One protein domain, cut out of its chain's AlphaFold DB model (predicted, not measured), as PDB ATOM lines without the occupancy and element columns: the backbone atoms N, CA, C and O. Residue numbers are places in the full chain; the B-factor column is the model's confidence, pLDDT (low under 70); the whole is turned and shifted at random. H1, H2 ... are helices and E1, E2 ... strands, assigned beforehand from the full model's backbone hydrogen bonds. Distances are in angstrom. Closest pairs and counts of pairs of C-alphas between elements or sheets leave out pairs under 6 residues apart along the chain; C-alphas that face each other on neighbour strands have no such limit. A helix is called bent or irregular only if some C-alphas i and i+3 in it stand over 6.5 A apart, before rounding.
ATOM      1  N   GLU A 691     154.830 145.487 180.478       39.16
ATOM      2  CA  GLU A 691     154.447 145.574 179.062       39.16
ATOM      3  C   GLU A 691     153.053 144.971 178.783       39.16
ATOM      4  O   GLU A 691     152.532 145.092 177.676       39.16
ATOM      5  N   THR A 692     152.405 144.360 179.786       37.91
ATOM      6  CA  THR A 692     151.002 143.937 179.707       37.91
ATOM      7  C   THR A 692     150.128 144.750 180.676       37.91
ATOM      8  O   THR A 692     150.309 144.658 181.893       37.91
ATOM      9  N   PRO A 693     149.168 145.554 180.176       38.72
ATOM     10  CA  PRO A 693     148.278 146.358 181.005       38.72
ATOM     11  C   PRO A 693     147.268 145.437 181.691       38.72
ATOM     12  O   PRO A 693     146.189 145.166 181.171       38.72
ATOM     13  N   ASN A 694     147.630 144.907 182.855       46.00
ATOM     14  CA  ASN A 694     146.722 144.116 183.669       46.00
ATOM     15  C   ASN A 694     146.185 144.982 184.818       46.00
ATOM     16  O   ASN A 694     146.959 145.570 185.578       46.00
ATOM     17  N   SER A 695     144.857 145.047 184.965       52.22
ATOM     18  CA  SER A 695     144.144 145.905 185.934       52.22
ATOM     19  C   SER A 695     144.606 145.712 187.384       52.22
ATOM     20  O   SER A 695     144.512 146.625 188.207       52.22
ATOM     21  N   TYR A 696     145.156 144.536 187.692       47.47
ATOM     22  CA  TYR A 696     145.743 144.212 188.983       47.47
ATOM     23  C   TYR A 696     146.929 145.121 189.334       47.47
ATOM     24  O   TYR A 696     146.997 145.623 190.449       47.47
ATOM     25  N   VAL A 697     147.833 145.418 188.397       52.50
ATOM     26  CA  VAL A 697     149.042 146.200 188.711       52.50
ATOM     27  C   VAL A 697     148.711 147.676 188.939       52.50
ATOM     28  O   VAL A 697     149.221 148.294 189.877       52.50
ATOM     29  N   GLU A 698     147.784 148.241 188.165       54.91
ATOM     30  CA  GLU A 698     147.337 149.622 188.383       54.91
ATOM     31  C   GLU A 698     146.758 149.832 189.789       54.91
ATOM     32  O   GLU A 698     146.998 150.865 190.422       54.91
ATOM     33  N   GLN A 699     146.018 148.845 190.307       59.41
ATOM     34  CA  GLN A 699     145.475 148.891 191.666       59.41
ATOM     35  C   GLN A 699     146.573 148.897 192.730       59.41
ATOM     36  O   GLN A 699     146.403 149.493 193.796       59.41
ATOM     37  N   GLU A 700     147.700 148.263 192.448       56.69
ATOM     38  CA  GLU A 700     148.795 148.073 193.390       56.69
ATOM     39  C   GLU A 700     149.727 149.289 193.414       56.69
ATOM     40  O   GLU A 700     150.041 149.800 194.494       56.69
ATOM     41  N   ILE A 701     150.028 149.873 192.248       61.69
ATOM     42  CA  ILE A 701     150.710 151.176 192.148       61.69
ATOM     43  C   ILE A 701     149.881 152.265 192.850       61.69
ATOM     44  O   ILE A 701     150.413 153.075 193.615       61.69
ATOM     45  N   ALA A 702     148.558 152.246 192.678       62.50
ATOM     46  CA  ALA A 702     147.637 153.150 193.364       62.50
ATOM     47  C   ALA A 702     147.668 152.996 194.901       62.50
ATOM     48  O   ALA A 702     147.567 153.977 195.643       62.50
ATOM     49  N   LYS A 703     147.816 151.773 195.428       62.62
ATOM     50  CA  LYS A 703     147.986 151.540 196.877       62.62
ATOM     51  C   LYS A 703     149.320 152.103 197.380       62.62
ATOM     52  O   LYS A 703     149.358 152.709 198.453       62.62
ATOM     53  N   TYR A 704     150.379 151.999 196.583       65.50
ATOM     54  CA  TYR A 704     151.688 152.551 196.918       65.50
ATOM     55  C   TYR A 704     151.728 154.088 196.928       65.50
ATOM     56  O   TYR A 704     152.217 154.686 197.891       65.50
ATOM     57  N   ALA A 705     151.170 154.745 195.910       65.56
ATOM     58  CA  ALA A 705     151.090 156.207 195.863       65.56
ATOM     59  C   ALA A 705     150.377 156.769 197.109       65.56
ATOM     60  O   ALA A 705     150.888 157.674 197.781       65.56
ATOM     61  N   ARG A 706     149.262 156.136 197.508       66.00
ATOM     62  CA  ARG A 706     148.541 156.456 198.751       66.00
ATOM     63  C   ARG A 706     149.417 156.345 199.993       66.00
ATOM     64  O   ARG A 706     149.298 157.183 200.888       66.00
ATOM     65  N   ALA A 707     150.288 155.340 200.058       63.47
ATOM     66  CA  ALA A 707     151.212 155.163 201.170       63.47
ATOM     67  C   ALA A 707     152.219 156.315 201.269       63.47
ATOM     68  O   ALA A 707     152.370 156.876 202.353       63.47
ATOM     69  N   ILE A 708     152.852 156.722 200.159       65.94
ATOM     70  CA  ILE A 708     153.805 157.850 200.157       65.94
ATOM     71  C   ILE A 708     153.126 159.137 200.635       65.94
ATOM     72  O   ILE A 708     153.678 159.844 201.482       65.94
ATOM     73  N   GLY A 709     151.918 159.425 200.138       60.97
ATOM     74  CA  GLY A 709     151.177 160.646 200.470       60.97
ATOM     75  C   GLY A 709     150.898 160.828 201.967       60.97
ATOM     76  O   GLY A 709     150.753 161.958 202.429       60.97
ATOM     77  N   ARG A 710     150.875 159.743 202.757       63.69
ATOM     78  CA  ARG A 710     150.688 159.805 204.221       63.69
ATOM     79  C   ARG A 710     151.886 160.396 204.964       63.69
ATOM     80  O   ARG A 710     151.717 160.869 206.085       63.69
ATOM     81  N   TYR A 711     153.084 160.383 204.378       60.16
ATOM     82  CA  TYR A 711     154.314 160.710 205.108       60.16
ATOM     83  C   TYR A 711     154.610 162.210 205.249       60.16
ATOM     84  O   TYR A 711     155.542 162.543 205.980       60.16
ATOM     85  N   GLY A 712     153.833 163.110 204.629       52.38
ATOM     86  CA  GLY A 712     153.862 164.579 204.811       52.38
ATOM     87  C   GLY A 712     155.150 165.307 204.380       52.38
ATOM     88  O   GLY A 712     155.083 166.401 203.836       52.38
ATOM     89  N   ASN A 713     156.316 164.684 204.558       59.12
ATOM     90  CA  ASN A 713     157.651 165.133 204.181       59.12
ATOM     91  C   ASN A 713     158.299 164.056 203.304       59.12
ATOM     92  O   ASN A 713     159.075 163.225 203.784       59.12
ATOM     93  N   ALA A 714     157.960 164.058 202.017       60.25
ATOM     94  CA  ALA A 714     158.567 163.154 201.052       60.25
ATOM     95  C   ALA A 714     159.968 163.653 200.646       60.25
ATOM     96  O   ALA A 714     160.147 164.833 200.336       60.25
ATOM     97  N   ALA A 715     160.961 162.761 200.638       62.78
ATOM     98  CA  ALA A 715     162.296 163.010 200.100       62.78
ATOM     99  C   ALA A 715     162.241 163.311 198.589       62.78
ATOM    100  O   ALA A 715     161.283 162.939 197.912       62.78
ATOM    101  N   SER A 716     163.285 163.938 198.037       60.59
ATOM    102  CA  SER A 716     163.337 164.346 196.620       60.59
ATOM    103  C   SER A 716     162.989 163.211 195.652       60.59
ATOM    104  O   SER A 716     162.099 163.376 194.826       60.59
ATOM    105  N   GLY A 717     163.585 162.028 195.838       56.72
ATOM    106  CA  GLY A 717     163.312 160.859 194.992       56.72
ATOM    107  C   GLY A 717     161.866 160.348 195.055       56.72
ATOM    108  O   GLY A 717     161.389 159.751 194.098       56.72
ATOM    109  N   GLN A 718     161.139 160.613 196.146       65.69
ATOM    110  CA  GLN A 718     159.723 160.249 196.276       65.69
ATOM    111  C   GLN A 718     158.823 161.234 195.521       65.69
ATOM    112  O   GLN A 718     157.860 160.813 194.889       65.69
ATOM    113  N   GLN A 719     159.147 162.532 195.552       73.69
ATOM    114  CA  GLN A 719     158.439 163.533 194.748       73.69
ATOM    115  C   GLN A 719     158.674 163.299 193.250       73.69
ATOM    116  O   GLN A 719     157.730 163.393 192.474       73.69
ATOM    117  N   ASP A 720     159.904 162.942 192.858       65.69
ATOM    118  CA  ASP A 720     160.245 162.594 191.471       65.69
ATOM    119  C   ASP A 720     159.478 161.358 190.985       65.69
ATOM    120  O   ASP A 720     158.946 161.365 189.879       65.69
ATOM    121  N   LEU A 721     159.364 160.317 191.818       66.69
ATOM    122  CA  LEU A 721     158.576 159.125 191.499       66.69
ATOM    123  C   LEU A 721     157.089 159.446 191.317       66.69
ATOM    124  O   LEU A 721     156.507 159.063 190.311       66.69
ATOM    125  N   LEU A 722     156.480 160.165 192.264       73.31
ATOM    126  CA  LEU A 722     155.067 160.540 192.157       73.31
ATOM    127  C   LEU A 722     154.806 161.415 190.928       73.31
ATOM    128  O   LEU A 722     153.796 161.231 190.256       73.31
ATOM    129  N   LEU A 723     155.718 162.341 190.614       76.50
ATOM    130  CA  LEU A 723     155.613 163.170 189.417       76.50
ATOM    131  C   LEU A 723     155.686 162.313 188.149       76.50
ATOM    132  O   LEU A 723     154.842 162.472 187.279       76.50
ATOM    133  N   LYS A 724     156.626 161.364 188.072       70.56
ATOM    134  CA  LYS A 724     156.711 160.415 186.951       70.56
ATOM    135  C   LYS A 724     155.427 159.611 186.789       70.56
ATOM    136  O   LYS A 724     154.909 159.534 185.688       70.56
ATOM    137  N   LEU A 725     154.879 159.077 187.883       70.56
ATOM    138  CA  LEU A 725     153.628 158.309 187.863       70.56
ATOM    139  C   LEU A 725     152.395 159.144 187.474       70.56
ATOM    140  O   LEU A 725     151.338 158.582 187.208       70.56
ATOM    141  N   SER A 726     152.511 160.473 187.479       77.00
ATOM    142  CA  SER A 726     151.410 161.396 187.185       77.00
ATOM    143  C   SER A 726     151.452 161.965 185.767       77.00
ATOM    144  O   SER A 726     150.498 162.633 185.369       77.00
ATOM    145  N   LEU A 727     152.546 161.772 185.027       78.38
ATOM    146  CA  LEU A 727     152.806 162.445 183.755       78.38
ATOM    147  C   LEU A 727     153.055 161.443 182.631       78.38
ATOM    148  O   LEU A 727     153.621 160.377 182.850       78.38
ATOM    149  N   ARG A 728     152.685 161.833 181.412       71.94
ATOM    150  CA  ARG A 728     153.023 161.121 180.175       71.94
ATOM    151  C   ARG A 728     153.485 162.095 179.097       71.94
ATOM    152  O   ARG A 728     153.155 163.285 179.142       71.94
ATOM    153  N   GLN A 729     154.255 161.594 178.137       64.75
ATOM    154  CA  GLN A 729     154.630 162.369 176.961       64.75
ATOM    155  C   GLN A 729     153.460 162.389 175.973       64.75
ATOM    156  O   GLN A 729     152.791 161.376 175.774       64.75
ATOM    157  N   ARG A 730     153.202 163.545 175.362       56.53
ATOM    158  CA  ARG A 730     152.167 163.678 174.339       56.53
ATOM    159  C   ARG A 730     152.740 163.257 172.982       56.53
ATOM    160  O   ARG A 730     153.615 163.940 172.457       56.53
ATOM    161  N   THR A 731     152.268 162.144 172.421       54.44
ATOM    162  CA  THR A 731     152.581 161.719 171.046       54.44
ATOM    163  C   THR A 731     151.464 162.158 170.094       54.44
ATOM    164  O   THR A 731     150.287 162.072 170.430       54.44
ATOM    165  N   GLY A 751     155.933 169.692 176.123       57.78
ATOM    166  CA  GLY A 751     155.149 168.590 175.528       57.78
ATOM    167  C   GLY A 751     154.620 167.487 176.467       57.78
ATOM    168  O   GLY A 751     154.233 166.422 175.989       57.78
ATOM    169  N   TRP A 752     154.579 167.710 177.786       69.31
ATOM    170  CA  TRP A 752     154.067 166.733 178.766       69.31
ATOM    171  C   TRP A 752     152.609 167.003 179.151       69.31
ATOM    172  O   TRP A 752     152.227 168.162 179.297       69.31
ATOM    173  N   CYS A 753     151.813 165.957 179.386       71.44
ATOM    174  CA  CYS A 753     150.443 166.061 179.905       71.44
ATOM    175  C   CYS A 753     150.212 165.136 181.111       71.44
ATOM    176  O   CYS A 753     151.041 164.280 181.437       71.44
ATOM    177  N   ILE A 754     149.097 165.345 181.814       77.69
ATOM    178  CA  ILE A 754     148.688 164.492 182.930       77.69
ATOM    179  C   ILE A 754     148.355 163.089 182.398       77.69
ATOM    180  O   ILE A 754     147.651 162.939 181.403       77.69
ATOM    181  N   ALA A 755     148.872 162.056 183.061       73.12
ATOM    182  CA  ALA A 755     148.580 160.670 182.716       73.12
ATOM    183  C   ALA A 755     147.141 160.275 183.103       73.12
ATOM    184  O   ALA A 755     146.582 160.727 184.110       73.12
ATOM    185  N   SER A 756     146.540 159.392 182.308       70.88
ATOM    186  CA  SER A 756     145.256 158.758 182.607       70.88
ATOM    187  C   SER A 756     145.437 157.551 183.532       70.88
ATOM    188  O   SER A 756     146.507 156.953 183.601       70.88
ATOM    189  N   GLY A 757     144.366 157.152 184.218       68.19
ATOM    190  CA  GLY A 757     144.337 155.925 185.014       68.19
ATOM    191  C   GLY A 757     144.490 156.135 186.521       68.19
ATOM    192  O   GLY A 757     144.815 157.212 187.027       68.19
ATOM    193  N   ARG A 758     144.209 155.067 187.277       67.75
ATOM    194  CA  ARG A 758     144.083 155.120 188.745       67.75
ATOM    195  C   ARG A 758     145.397 155.496 189.439       67.75
ATOM    196  O   ARG A 758     145.382 156.187 190.456       67.75
ATOM    197  N   HIS A 759     146.529 155.063 188.891       72.00
ATOM    198  CA  HIS A 759     147.856 155.350 189.432       72.00
ATOM    199  C   HIS A 759     148.201 156.849 189.373       72.00
ATOM    200  O   HIS A 759     148.754 157.376 190.341       72.00
ATOM    201  N   ALA A 760     147.818 157.547 188.298       79.12
ATOM    202  CA  ALA A 760     148.027 158.984 188.154       79.12
ATOM    203  C   ALA A 760     147.189 159.773 189.170       79.12
ATOM    204  O   ALA A 760     147.721 160.625 189.882       79.12
ATOM    205  N   VAL A 761     145.904 159.424 189.323       82.25
ATOM    206  CA  VAL A 761     145.001 160.031 190.322       82.25
ATOM    207  C   VAL A 761     145.589 159.922 191.729       82.25
ATOM    208  O   VAL A 761     145.729 160.931 192.422       82.25
ATOM    209  N   GLU A 762     145.981 158.718 192.154       82.00
ATOM    210  CA  GLU A 762     146.520 158.510 193.502       82.00
ATOM    211  C   GLU A 762     147.892 159.172 193.701       82.00
ATOM    212  O   GLU A 762     148.198 159.645 194.799       82.00
ATOM    213  N   SER A 763     148.709 159.267 192.648       82.19
ATOM    214  CA  SER A 763     150.009 159.951 192.694       82.19
ATOM    215  C   SER A 763     149.860 161.466 192.838       82.19
ATOM    216  O   SER A 763     150.544 162.083 193.660       82.19
ATOM    217  N   LEU A 764     148.904 162.062 192.126       88.38
ATOM    218  CA  LEU A 764     148.546 163.477 192.242       88.38
ATOM    219  C   LEU A 764     147.946 163.796 193.615       88.38
ATOM    220  O   LEU A 764     148.353 164.769 194.255       88.38
ATOM    221  N   VAL A 765     147.046 162.946 194.120       86.69
ATOM    222  CA  VAL A 765     146.512 163.056 195.489       86.69
ATOM    223  C   VAL A 765     147.650 163.010 196.513       86.69
ATOM    224  O   VAL A 765     147.702 163.841 197.424       86.69
ATOM    225  N   ALA A 766     148.609 162.095 196.352       83.56
ATOM    226  CA  ALA A 766     149.774 162.004 197.227       83.56
ATOM    227  C   ALA A 766     150.653 163.268 197.182       83.56
ATOM    228  O   ALA A 766     151.057 163.757 198.241       83.56
ATOM    229  N   LEU A 767     150.892 163.843 195.997       85.25
ATOM    230  CA  LEU A 767     151.585 165.131 195.843       85.25
ATOM    231  C   LEU A 767     150.841 166.268 196.557       85.25
ATOM    232  O   LEU A 767     151.448 167.027 197.314       85.25
ATOM    233  N   GLY A 768     149.518 166.348 196.399       85.88
ATOM    234  CA  GLY A 768     148.679 167.327 197.095       85.88
ATOM    235  C   GLY A 768     148.722 167.197 198.624       85.88
ATOM    236  O   GLY A 768     148.689 168.207 199.338       85.88
ATOM    237  N   ARG A 769     148.838 165.972 199.154       84.94
ATOM    238  CA  ARG A 769     148.961 165.702 200.600       84.94
ATOM    239  C   ARG A 769     150.288 166.173 201.191       84.94
ATOM    240  O   ARG A 769     150.280 166.666 202.318       84.94
ATOM    241  N   ILE A 770     151.386 166.087 200.434       82.94
ATOM    242  CA  ILE A 770     152.688 166.675 200.811       82.94
ATOM    243  C   ILE A 770     152.565 168.206 200.931       82.94
ATOM    244  O   ILE A 770     153.176 168.825 201.805       82.94
ATOM    245  N   GLY A 771     151.725 168.821 200.091       81.94
ATOM    246  CA  GLY A 771     151.359 170.231 200.191       81.94
ATOM    247  C   GLY A 771     152.556 171.167 199.958       81.94
ATOM    248  O   GLY A 771     153.320 170.945 199.019       81.94
ATOM    249  N   PRO A 772     152.770 172.208 200.785       82.38
ATOM    250  CA  PRO A 772     153.788 173.237 200.531       82.38
ATOM    251  C   PRO A 772     155.238 172.737 200.653       82.38
ATOM    252  O   PRO A 772     156.172 173.494 200.401       82.38
ATOM    253  N   HIS A 773     155.448 171.480 201.061       81.12
ATOM    254  CA  HIS A 773     156.764 170.834 201.089       81.12
ATOM    255  C   HIS A 773     157.189 170.261 199.724       81.12
ATOM    256  O   HIS A 773     158.315 169.770 199.586       81.12
ATOM    257  N   VAL A 774     156.315 170.311 198.715       81.69
ATOM    258  CA  VAL A 774     156.671 169.977 197.331       81.69
ATOM    259  C   VAL A 774     157.622 171.035 196.770       81.69
ATOM    260  O   VAL A 774     157.462 172.233 197.005       81.69
ATOM    261  N   ARG A 775     158.639 170.590 196.025       82.56
ATOM    262  CA  ARG A 775     159.624 171.485 195.408       82.56
ATOM    263  C   ARG A 775     158.970 172.449 194.403       82.56
ATOM    264  O   ARG A 775     158.104 172.016 193.636       82.56
ATOM    265  N   PRO A 776     159.419 173.718 194.323       81.94
ATOM    266  CA  PRO A 776     158.915 174.678 193.340       81.94
ATOM    267  C   PRO A 776     159.029 174.189 191.893       81.94
ATOM    268  O   PRO A 776     158.141 174.451 191.089       81.94
ATOM    269  N   GLU A 777     160.086 173.441 191.566       81.06
ATOM    270  CA  GLU A 777     160.288 172.865 190.234       81.06
ATOM    271  C   GLU A 777     159.227 171.807 189.917       81.06
ATOM    272  O   GLU A 777     158.677 171.804 188.823       81.06
ATOM    273  N   THR A 778     158.884 170.956 190.890       82.25
ATOM    274  CA  THR A 778     157.826 169.944 190.751       82.25
ATOM    275  C   THR A 778     156.457 170.600 190.555       82.25
ATOM    276  O   THR A 778     155.692 170.166 189.697       82.25
ATOM    277  N   LEU A 779     156.159 171.677 191.292       84.75
ATOM    278  CA  LEU A 779     154.930 172.456 191.096       84.75
ATOM    279  C   LEU A 779     154.885 173.127 189.716       84.75
ATOM    280  O   LEU A 779     153.829 173.144 189.089       84.75
ATOM    281  N   ALA A 780     156.005 173.682 189.245       80.75
ATOM    282  CA  ALA A 780     156.091 174.301 187.924       80.75
ATOM    283  C   ALA A 780     155.824 173.276 186.813       80.75
ATOM    284  O   ALA A 780     154.950 173.507 185.983       80.75
ATOM    285  N   THR A 781     156.474 172.109 186.869       80.75
ATOM    286  CA  THR A 781     156.229 171.017 185.915       80.75
ATOM    287  C   THR A 781     154.775 170.553 185.947       80.75
ATOM    288  O   THR A 781     154.180 170.349 184.895       80.75
ATOM    289  N   LEU A 782     154.174 170.419 187.134       82.69
ATOM    290  CA  LEU A 782     152.773 170.010 187.254       82.69
ATOM    291  C   LEU A 782     151.812 171.055 186.663       82.69
ATOM    292  O   LEU A 782     150.840 170.686 186.011       82.69
ATOM    293  N   ARG A 783     152.086 172.351 186.863       80.06
ATOM    294  CA  ARG A 783     151.307 173.447 186.263       80.06
ATOM    295  C   ARG A 783     151.403 173.438 184.746       80.06
ATOM    296  O   ARG A 783     150.376 173.567 184.088       80.06
ATOM    297  N   ASP A 784     152.602 173.267 184.205       74.62
ATOM    298  CA  ASP A 784     152.797 173.201 182.759       74.62
ATOM    299  C   ASP A 784     152.108 171.961 182.179       74.62
ATOM    300  O   ASP A 784     151.319 172.088 181.246       74.62
ATOM    301  N   ALA A 785     152.269 170.791 182.800       76.81
ATOM    302  CA  ALA A 785     151.563 169.583 182.382       76.81
ATOM    303  C   ALA A 785     150.037 169.748 182.422       76.81
ATOM    304  O   ALA A 785     149.347 169.357 181.483       76.81
ATOM    305  N   PHE A 786     149.497 170.373 183.471       79.00
ATOM    306  CA  PHE A 786     148.064 170.649 183.583       79.00
ATOM    307  C   PHE A 786     147.559 171.608 182.492       79.00
ATOM    308  O   PHE A 786     146.446 171.431 182.007       79.00
ATOM    309  N   ARG A 787     148.371 172.582 182.051       71.19
ATOM    310  CA  ARG A 787     148.038 173.460 180.911       71.19
ATOM    311  C   ARG A 787     147.981 172.706 179.586       71.19
ATOM    312  O   ARG A 787     147.073 172.938 178.795       71.19
ATOM    313  N   TYR A 788     148.941 171.813 179.352       63.81
ATOM    314  CA  TYR A 788     149.052 171.034 178.110       63.81
ATOM    315  C   TYR A 788     148.137 169.808 178.060       63.81
ATOM    316  O   TYR A 788     147.998 169.183 177.004       63.81
ATOM    317  N   THR A 789     147.501 169.480 179.183       66.75
ATOM    318  CA  THR A 789     146.436 168.485 179.246       66.75
ATOM    319  C   THR A 789     145.224 169.072 178.540       66.75
ATOM    320  O   THR A 789     144.523 169.937 179.072       66.75
ATOM    321  N   ALA A 790     144.999 168.646 177.295       56.12
ATOM    322  CA  ALA A 790     143.714 168.877 176.662       56.12
ATOM    323  C   ALA A 790     142.667 168.225 177.568       56.12
ATOM    324  O   ALA A 790     142.835 167.077 177.963       56.12
ATOM    325  N   PHE A 791     141.615 168.961 177.931       55.19
ATOM    326  CA  PHE A 791     140.440 168.351 178.542       55.19
ATOM    327  C   PHE A 791     139.793 167.448 177.489       55.19
ATOM    328  O   PHE A 791     138.888 167.866 176.764       55.19
ATOM    329  N   ASP A 792     140.347 166.249 177.334       50.78
ATOM    330  CA  ASP A 792     139.745 165.197 176.549       50.78
ATOM    331  C   ASP A 792     138.453 164.800 177.261       50.78
ATOM    332  O   ASP A 792     138.443 164.528 178.469       50.78
ATOM    333  N   ARG A 793     137.349 164.867 176.514       50.66
ATOM    334  CA  ARG A 793     135.995 164.690 177.044       50.66
ATOM    335  C   ARG A 793     135.792 163.275 177.584       50.66
ATOM    336  O   ARG A 793     134.978 163.105 178.489       50.66
ATOM    337  N   ASP A 794     136.553 162.302 177.080       49.22
ATOM    338  CA  ASP A 794     136.225 160.893 177.272       49.22
ATOM    339  C   ASP A 794     137.108 160.159 178.305       49.22
ATOM    340  O   ASP A 794     136.622 159.202 178.920       49.22
ATOM    341  N   PHE A 795     138.339 160.620 178.600       51.47
ATOM    342  CA  PHE A 795     139.331 159.766 179.295       51.47
ATOM    343  C   PHE A 795     140.110 160.327 180.508       51.47
ATOM    344  O   PHE A 795     140.875 159.573 181.114       51.47
ATOM    345  N   GLU A 796     139.925 161.582 180.944       69.38
ATOM    346  CA  GLU A 796     140.876 162.184 181.911       69.38
ATOM    347  C   GLU A 796     140.282 162.994 183.084       69.38
ATOM    348  O   GLU A 796     141.038 163.539 183.895       69.38
ATOM    349  N   ALA A 797     138.956 163.048 183.249       75.94
ATOM    350  CA  ALA A 797     138.325 163.924 184.246       75.94
ATOM    351  C   ALA A 797     138.807 163.673 185.693       75.94
ATOM    352  O   ALA A 797     139.027 164.623 186.450       75.94
ATOM    353  N   ALA A 798     139.032 162.408 186.075       79.94
ATOM    354  CA  ALA A 798     139.553 162.042 187.397       79.94
ATOM    355  C   ALA A 798     140.975 162.578 187.638       79.94
ATOM    356  O   ALA A 798     141.245 163.193 188.675       79.94
ATOM    357  N   SER A 799     141.884 162.374 186.677       83.50
ATOM    358  CA  SER A 799     143.277 162.820 186.777       83.50
ATOM    359  C   SER A 799     143.379 164.344 186.752       83.50
ATOM    360  O   SER A 799     144.143 164.928 187.519       83.50
ATOM    361  N   GLN A 800     142.563 165.011 185.936       81.88
ATOM    362  CA  GLN A 800     142.503 166.473 185.875       81.88
ATOM    363  C   GLN A 800     141.981 167.071 187.182       81.88
ATOM    364  O   GLN A 800     142.559 168.026 187.703       81.88
ATOM    365  N   LEU A 801     140.925 166.489 187.756       86.62
ATOM    366  CA  LEU A 801     140.417 166.909 189.058       86.62
ATOM    367  C   LEU A 801     141.474 166.706 190.153       86.62
ATOM    368  O   LEU A 801     141.705 167.613 190.954       86.62
ATOM    369  N   ALA A 802     142.171 165.566 190.153       88.38
ATOM    370  CA  ALA A 802     143.267 165.299 191.082       88.38
ATOM    371  C   ALA A 802     144.426 166.298 190.925       88.38
ATOM    372  O   ALA A 802     144.932 166.804 191.927       88.38
ATOM    373  N   ALA A 803     144.807 166.642 189.692       88.19
ATOM    374  CA  ALA A 803     145.853 167.621 189.406       88.19
ATOM    375  C   ALA A 803     145.465 169.028 189.882       88.19
ATOM    376  O   ALA A 803     146.249 169.674 190.577       88.19
ATOM    377  N   ALA A 804     144.242 169.481 189.585       87.12
ATOM    378  CA  ALA A 804     143.741 170.784 190.027       87.12
ATOM    379  C   ALA A 804     143.736 170.901 191.563       87.12
ATOM    380  O   ALA A 804     144.185 171.901 192.128       87.12
ATOM    381  N   ILE A 805     143.293 169.845 192.252       87.12
ATOM    382  CA  ILE A 805     143.307 169.754 193.719       87.12
ATOM    383  C   ILE A 805     144.742 169.765 194.261       87.12
ATOM    384  O   ILE A 805     145.028 170.477 195.228       87.12
ATOM    385  N   ALA A 806     145.650 169.005 193.645       88.69
ATOM    386  CA  ALA A 806     147.048 168.936 194.051       88.69
ATOM    387  C   ALA A 806     147.741 170.299 193.923       88.69
ATOM    388  O   ALA A 806     148.342 170.761 194.893       88.69
ATOM    389  N   ILE A 807     147.593 170.979 192.779       87.12
ATOM    390  CA  ILE A 807     148.142 172.324 192.538       87.12
ATOM    391  C   ILE A 807     147.631 173.303 193.599       87.12
ATOM    392  O   ILE A 807     148.436 173.980 194.244       87.12
ATOM    393  N   LEU A 808     146.316 173.326 193.845       84.69
ATOM    394  CA  LEU A 808     145.697 174.202 194.843       84.69
ATOM    395  C   LEU A 808     146.251 173.954 196.259       84.69
ATOM    396  O   LEU A 808     146.485 174.902 197.017       84.69
ATOM    397  N   ARG A 809     146.470 172.688 196.638       85.31
ATOM    398  CA  ARG A 809     147.024 172.321 197.953       85.31
ATOM    399  C   ARG A 809     148.506 172.660 198.093       85.31
ATOM    400  O   ARG A 809     148.915 173.087 199.173       85.31
ATOM    401  N   ILE A 810     149.293 172.461 197.037       86.50
ATOM    402  CA  ILE A 810     150.736 172.721 197.040       86.50
ATOM    403  C   ILE A 810     151.012 174.224 197.089       86.50
ATOM    404  O   ILE A 810     151.808 174.671 197.913       86.50
ATOM    405  N   ASP A 811     150.340 175.012 196.244       80.62
ATOM    406  CA  ASP A 811     150.607 176.450 196.144       80.62
ATOM    407  C   ASP A 811     150.160 177.202 197.406       80.62
ATOM    408  O   ASP A 811     150.745 178.220 197.781       80.62
ATOM    409  N   GLY A 812     149.112 176.713 198.087       67.81
ATOM    410  CA  GLY A 812     148.593 177.251 199.352       67.81
ATOM    411  C   GLY A 812     147.986 178.663 199.258       67.81
ATOM    412  O   GLY A 812     147.216 179.074 200.135       67.81
ATOM    413  N   ARG A 813     148.290 179.401 198.185       60.78
ATOM    414  CA  ARG A 813     147.698 180.671 197.774       60.78
ATOM    415  C   ARG A 813     146.439 180.339 196.989       60.78
ATOM    416  O   ARG A 813     146.495 179.953 195.838       60.78
ATOM    417  N   LYS A 814     145.285 180.450 197.640       63.19
ATOM    418  CA  LYS A 814     143.978 180.156 197.035       63.19
ATOM    419  C   LYS A 814     143.606 181.233 196.016       63.19
ATOM    420  O   LYS A 814     142.806 182.116 196.331       63.19
ATOM    421  N   THR A 815     144.223 181.224 194.842       66.00
ATOM    422  CA  THR A 815     143.832 182.153 193.784       66.00
ATOM    423  C   THR A 815     142.435 181.785 193.285       66.00
ATOM    424  O   THR A 815     142.019 180.628 193.346       66.00
ATOM    425  N   ALA A 816     141.671 182.775 192.822       65.44
ATOM    426  CA  ALA A 816     140.349 182.520 192.249       65.44
ATOM    427  C   ALA A 816     140.423 181.614 191.003       65.44
ATOM    428  O   ALA A 816     139.461 180.917 190.694       65.44
ATOM    429  N   GLU A 817     141.570 181.598 190.318       68.44
ATOM    430  CA  GLU A 817     141.825 180.773 189.137       68.44
ATOM    431  C   GLU A 817     141.986 179.291 189.487       68.44
ATOM    432  O   GLU A 817     141.354 178.455 188.844       68.44
ATOM    433  N   ASP A 818     142.735 178.959 190.544       70.62
ATOM    434  CA  ASP A 818     142.909 177.564 190.977       70.62
ATOM    435  C   ASP A 818     141.571 176.949 191.435       70.62
ATOM    436  O   ASP A 818     141.265 175.791 191.155       70.62
ATOM    437  N   VAL A 819     140.723 177.745 192.096       73.75
ATOM    438  CA  VAL A 819     139.366 177.328 192.497       73.75
ATOM    439  C   VAL A 819     138.459 177.135 191.289       73.75
ATOM    440  O   VAL A 819     137.723 176.150 191.215       73.75
ATOM    441  N   ALA A 820     138.528 178.055 190.325       73.75
ATOM    442  CA  ALA A 820     137.785 177.934 189.081       73.75
ATOM    443  C   ALA A 820     138.188 176.669 188.311       73.75
ATOM    444  O   ALA A 820     137.302 175.988 187.802       73.75
ATOM    445  N   ALA A 821     139.477 176.309 188.293       77.06
ATOM    446  CA  ALA A 821     139.966 175.081 187.669       77.06
ATOM    447  C   ALA A 821     139.418 173.812 188.347       77.06
ATOM    448  O   ALA A 821     139.012 172.882 187.655       77.06
ATOM    449  N   VAL A 822     139.326 173.784 189.684       80.56
ATOM    450  CA  VAL A 822     138.697 172.663 190.414       80.56
ATOM    451  C   VAL A 822     137.207 172.554 190.085       80.56
ATOM    452  O   VAL A 822     136.722 171.458 189.819       80.56
ATOM    453  N   ILE A 823     136.468 173.669 190.070       77.81
ATOM    454  CA  ILE A 823     135.035 173.671 189.719       77.81
ATOM    455  C   ILE A 823     134.829 173.215 188.271       77.81
ATOM    456  O   ILE A 823     133.895 172.467 187.988       77.81
ATOM    457  N   GLU A 824     135.687 173.661 187.360       79.50
ATOM    458  CA  GLU A 824     135.674 173.291 185.947       79.50
ATOM    459  C   GLU A 824     135.912 171.785 185.761       79.50
ATOM    460  O   GLU A 824     135.082 171.116 185.146       79.50
ATOM    461  N   ALA A 825     136.955 171.226 186.387       80.75
ATOM    462  CA  ALA A 825     137.227 169.787 186.365       80.75
ATOM    463  C   ALA A 825     136.097 168.971 187.022       80.75
ATOM    464  O   ALA A 825     135.693 167.928 186.516       80.75
ATOM    465  N   LEU A 826     135.503 169.471 188.109       83.38
ATOM    466  CA  LEU A 826     134.372 168.816 188.773       83.38
ATOM    467  C   LEU A 826     133.085 168.839 187.924       83.38
ATOM    468  O   LEU A 826     132.226 167.964 188.057       83.38
ATOM    469  N   ARG A 827     132.920 169.839 187.051       81.56
ATOM    470  CA  ARG A 827     131.811 169.892 186.082       81.56
ATOM    471  C   ARG A 827     131.955 168.873 184.958       81.56
ATOM    472  O   ARG A 827     130.940 168.489 184.386       81.56
ATOM    473  N   LEU A 828     133.175 168.426 184.698       77.25
ATOM    474  CA  LEU A 828     133.497 167.370 183.743       77.25
ATOM    475  C   LEU A 828     133.457 165.972 184.357       77.25
ATOM    476  O   LEU A 828     133.139 165.014 183.665       77.25
ATOM    477  N   ALA A 829     133.725 165.864 185.657       81.06
ATOM    478  CA  ALA A 829     133.696 164.591 186.359       81.06
ATOM    479  C   ALA A 829     132.302 163.942 186.350       81.06
ATOM    480  O   ALA A 829     131.269 164.610 186.491       81.06
ATOM    481  N   SER A 830     132.311 162.618 186.249       80.75
ATOM    482  CA  SER A 830     131.214 161.703 186.556       80.75
ATOM    483  C   SER A 830     131.381 161.119 187.970       80.75
ATOM    484  O   SER A 830     132.444 161.261 188.583       80.75
ATOM    485  N   PRO A 831     130.355 160.466 188.547       81.75
ATOM    486  CA  PRO A 831     130.497 159.800 189.843       81.75
ATOM    487  C   PRO A 831     131.635 158.772 189.913       81.75
ATOM    488  O   PRO A 831     132.253 158.607 190.965       81.75
ATOM    489  N   GLU A 832     131.924 158.089 188.807       77.75
ATOM    490  CA  GLU A 832     132.944 157.039 188.708       77.75
ATOM    491  C   GLU A 832     134.366 157.613 188.766       77.75
ATOM    492  O   GLU A 832     135.286 156.961 189.270       77.75
ATOM    493  N   ASP A 833     134.528 158.871 188.353       79.38
ATOM    494  CA  ASP A 833     135.802 159.592 188.402       79.38
ATOM    495  C   ASP A 833     136.193 159.985 189.837       79.38
ATOM    496  O   ASP A 833     137.360 160.257 190.124       79.38
ATOM    497  N   ILE A 834     135.240 159.990 190.776       81.56
ATOM    498  CA  ILE A 834     135.483 160.380 192.169       81.56
ATOM    499  C   ILE A 834     135.880 159.149 192.989       81.56
ATOM    500  O   ILE A 834     135.038 158.430 193.534       81.56
ATOM    501  N   SER A 835     137.189 158.874 193.044       78.56
ATOM    502  CA  SER A 835     137.761 157.825 193.903       78.56
ATOM    503  C   SER A 835     137.580 158.156 195.393       78.56
ATOM    504  O   SER A 835     137.423 159.329 195.737       78.56
ATOM    505  N   PRO A 836     137.631 157.162 196.307       74.31
ATOM    506  CA  PRO A 836     137.549 157.422 197.747       74.31
ATOM    507  C   PRO A 836     138.597 158.442 198.215       74.31
ATOM    508  O   PRO A 836     138.285 159.383 198.939       74.31
ATOM    509  N   SER A 837     139.837 158.314 197.734       79.00
ATOM    510  CA  SER A 837     140.919 159.236 198.082       79.00
ATOM    511  C   SER A 837     140.706 160.631 197.491       79.00
ATOM    512  O   SER A 837     140.977 161.617 198.169       79.00
ATOM    513  N   LEU A 838     140.132 160.747 196.290       83.75
ATOM    514  CA  LEU A 838     139.757 162.043 195.719       83.75
ATOM    515  C   LEU A 838     138.586 162.695 196.477       83.75
ATOM    516  O   LEU A 838     138.589 163.908 196.690       83.75
ATOM    517  N   ALA A 839     137.611 161.903 196.933       81.94
ATOM    518  CA  ALA A 839     136.495 162.365 197.759       81.94
ATOM    519  C   ALA A 839     136.968 162.917 199.114       81.94
ATOM    520  O   ALA A 839     136.487 163.970 199.542       81.94
ATOM    521  N   GLU A 840     137.941 162.260 199.759       80.94
ATOM    522  CA  GLU A 840     138.604 162.754 200.978       80.94
ATOM    523  C   GLU A 840     139.272 164.118 200.744       80.94
ATOM    524  O   GLU A 840     139.128 165.039 201.553       80.94
ATOM    525  N   GLU A 841     139.979 164.275 199.622       83.50
ATOM    526  CA  GLU A 841     140.635 165.538 199.280       83.50
ATOM    527  C   GLU A 841     139.627 166.657 198.990       83.50
ATOM    528  O   GLU A 841     139.774 167.775 199.494       83.50
ATOM    529  N   LEU A 842     138.557 166.361 198.246       82.19
ATOM    530  CA  LEU A 842     137.447 167.290 198.015       82.19
ATOM    531  C   LEU A 842     136.767 167.705 199.326       82.19
ATOM    532  O   LEU A 842     136.471 168.887 199.516       82.19
ATOM    533  N   ALA A 843     136.569 166.767 200.253       78.19
ATOM    534  CA  ALA A 843     136.002 167.038 201.572       78.19
ATOM    535  C   ALA A 843     136.899 167.994 202.377       78.19
ATOM    536  O   ALA A 843     136.420 168.969 202.967       78.19
ATOM    537  N   ALA A 844     138.215 167.758 202.350       76.62
ATOM    538  CA  ALA A 844     139.201 168.611 203.007       76.62
ATOM    539  C   ALA A 844     139.220 170.037 202.422       76.62
ATOM    540  O   ALA A 844     139.319 171.013 203.175       76.62
ATOM    541  N   LEU A 845     139.074 170.175 201.100       71.75
ATOM    542  CA  LEU A 845     138.968 171.469 200.417       71.75
ATOM    543  C   LEU A 845     137.653 172.200 200.735       71.75
ATOM    544  O   LEU A 845     137.649 173.406 201.021       71.75
ATOM    545  N   GLY A 846     136.532 171.480 200.694       58.56
ATOM    546  CA  GLY A 846     135.195 172.062 200.662       58.56
ATOM    547  C   GLY A 846     134.713 172.668 201.982       58.56
ATOM    548  O   GLY A 846     133.878 173.571 201.948       58.56
ATOM    549  N   THR A 847     135.315 172.336 203.134       59.31
ATOM    550  CA  THR A 847     135.058 173.064 204.404       59.31
ATOM    551  C   THR A 847     135.272 174.583 204.286       59.31
ATOM    552  O   THR A 847     134.739 175.356 205.085       59.31
ATOM    553  N   ARG A 848     136.032 175.036 203.278       59.53
ATOM    554  CA  ARG A 848     136.336 176.451 203.021       59.53
ATOM    555  C   ARG A 848     135.792 176.985 201.691       59.53
ATOM    556  O   ARG A 848     135.912 178.187 201.469       59.53
ATOM    557  N   GLN A 849     135.214 176.144 200.828       71.44
ATOM    558  CA  GLN A 849     134.756 176.523 199.482       71.44
ATOM    559  C   GLN A 849     133.401 175.899 199.153       71.44
ATOM    560  O   GLN A 849     133.308 174.835 198.557       71.44
ATOM    561  N   LYS A 850     132.323 176.594 199.530       73.06
ATOM    562  CA  LYS A 850     130.939 176.121 199.335       73.06
ATOM    563  C   LYS A 850     130.487 176.096 197.869       73.06
ATOM    564  O   LYS A 850     129.436 175.541 197.568       73.06
TER     565      LYS A 850
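Overview. This is residues 691 to 731 and 751 to 850 of the 976 residues of an uncharacterized protein of Planctomycetes bacterium (UniProt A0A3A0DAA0). H3 and H5 run side by side as the core of a helical bundle, with H1 packed along H3 and H6 along H5. H2 and H4 cover one side, part of H7 packs on the opposite side, and the tiny sheet of E1 and E2 sits by H4. The printed part has 141 residues, in chain order H1 H2 E1 E2 H3 H4 H5 H6 H7, mostly helix, with the sheet antiparallel. It is compact, radius of gyration of the C-alphas 13.8 A, spanning 42 by 35 by 30 A.

Along the chain. Find E1, residues 727 to 729, starting at C-alpha 727 (152.806, 162.445, 183.755); E2 is 752 to 754. H3, residues 758 to 773, starts at (144.083, 155.120, 188.745) and spans 23.7 A; it is irregular, with C-alphas 769 and 772 8.9 A apart. Look for H1 at 695 to 709, 21.9 A; H2 at 716 to 726; H4 at 776 to 788; H5 at 797 to 811, 21.2 A; H6 at 816 to 828; H7 at 836 to 846.

Arrangement. In the sheet, N 728 and O 753 are 2.9 A apart, within hydrogen-bond range. From E2, the closest C-alphas to H4 are Cys 753 and Ala 785, 4.4 A. H1 to H5 form an up and down bundle, each running against the one before. H3 touches H5 at a shallow 9 degrees, C-alphas of Gly 768 and Ala 806 closest, 3.8 A. H5 and H6 are a helical hairpin, C-alphas of Leu 801 and Ala 825 closest, 5.1 A. Every O i to N i+4 pair is within hydrogen-bond range except in H3, 10 of 12.

Size, cuts and confidence. The farthest C-alphas, Glu 691 and Lys 850, are 43.6 A apart. Residues 732 to 750 are cut out, leaving 8.6 A between C-alphas 731 and 751. Of the links printed whole, none is long. Mean pLDDT of the printed part is 71.8; 55 residues are under 70, among them 691 to 718.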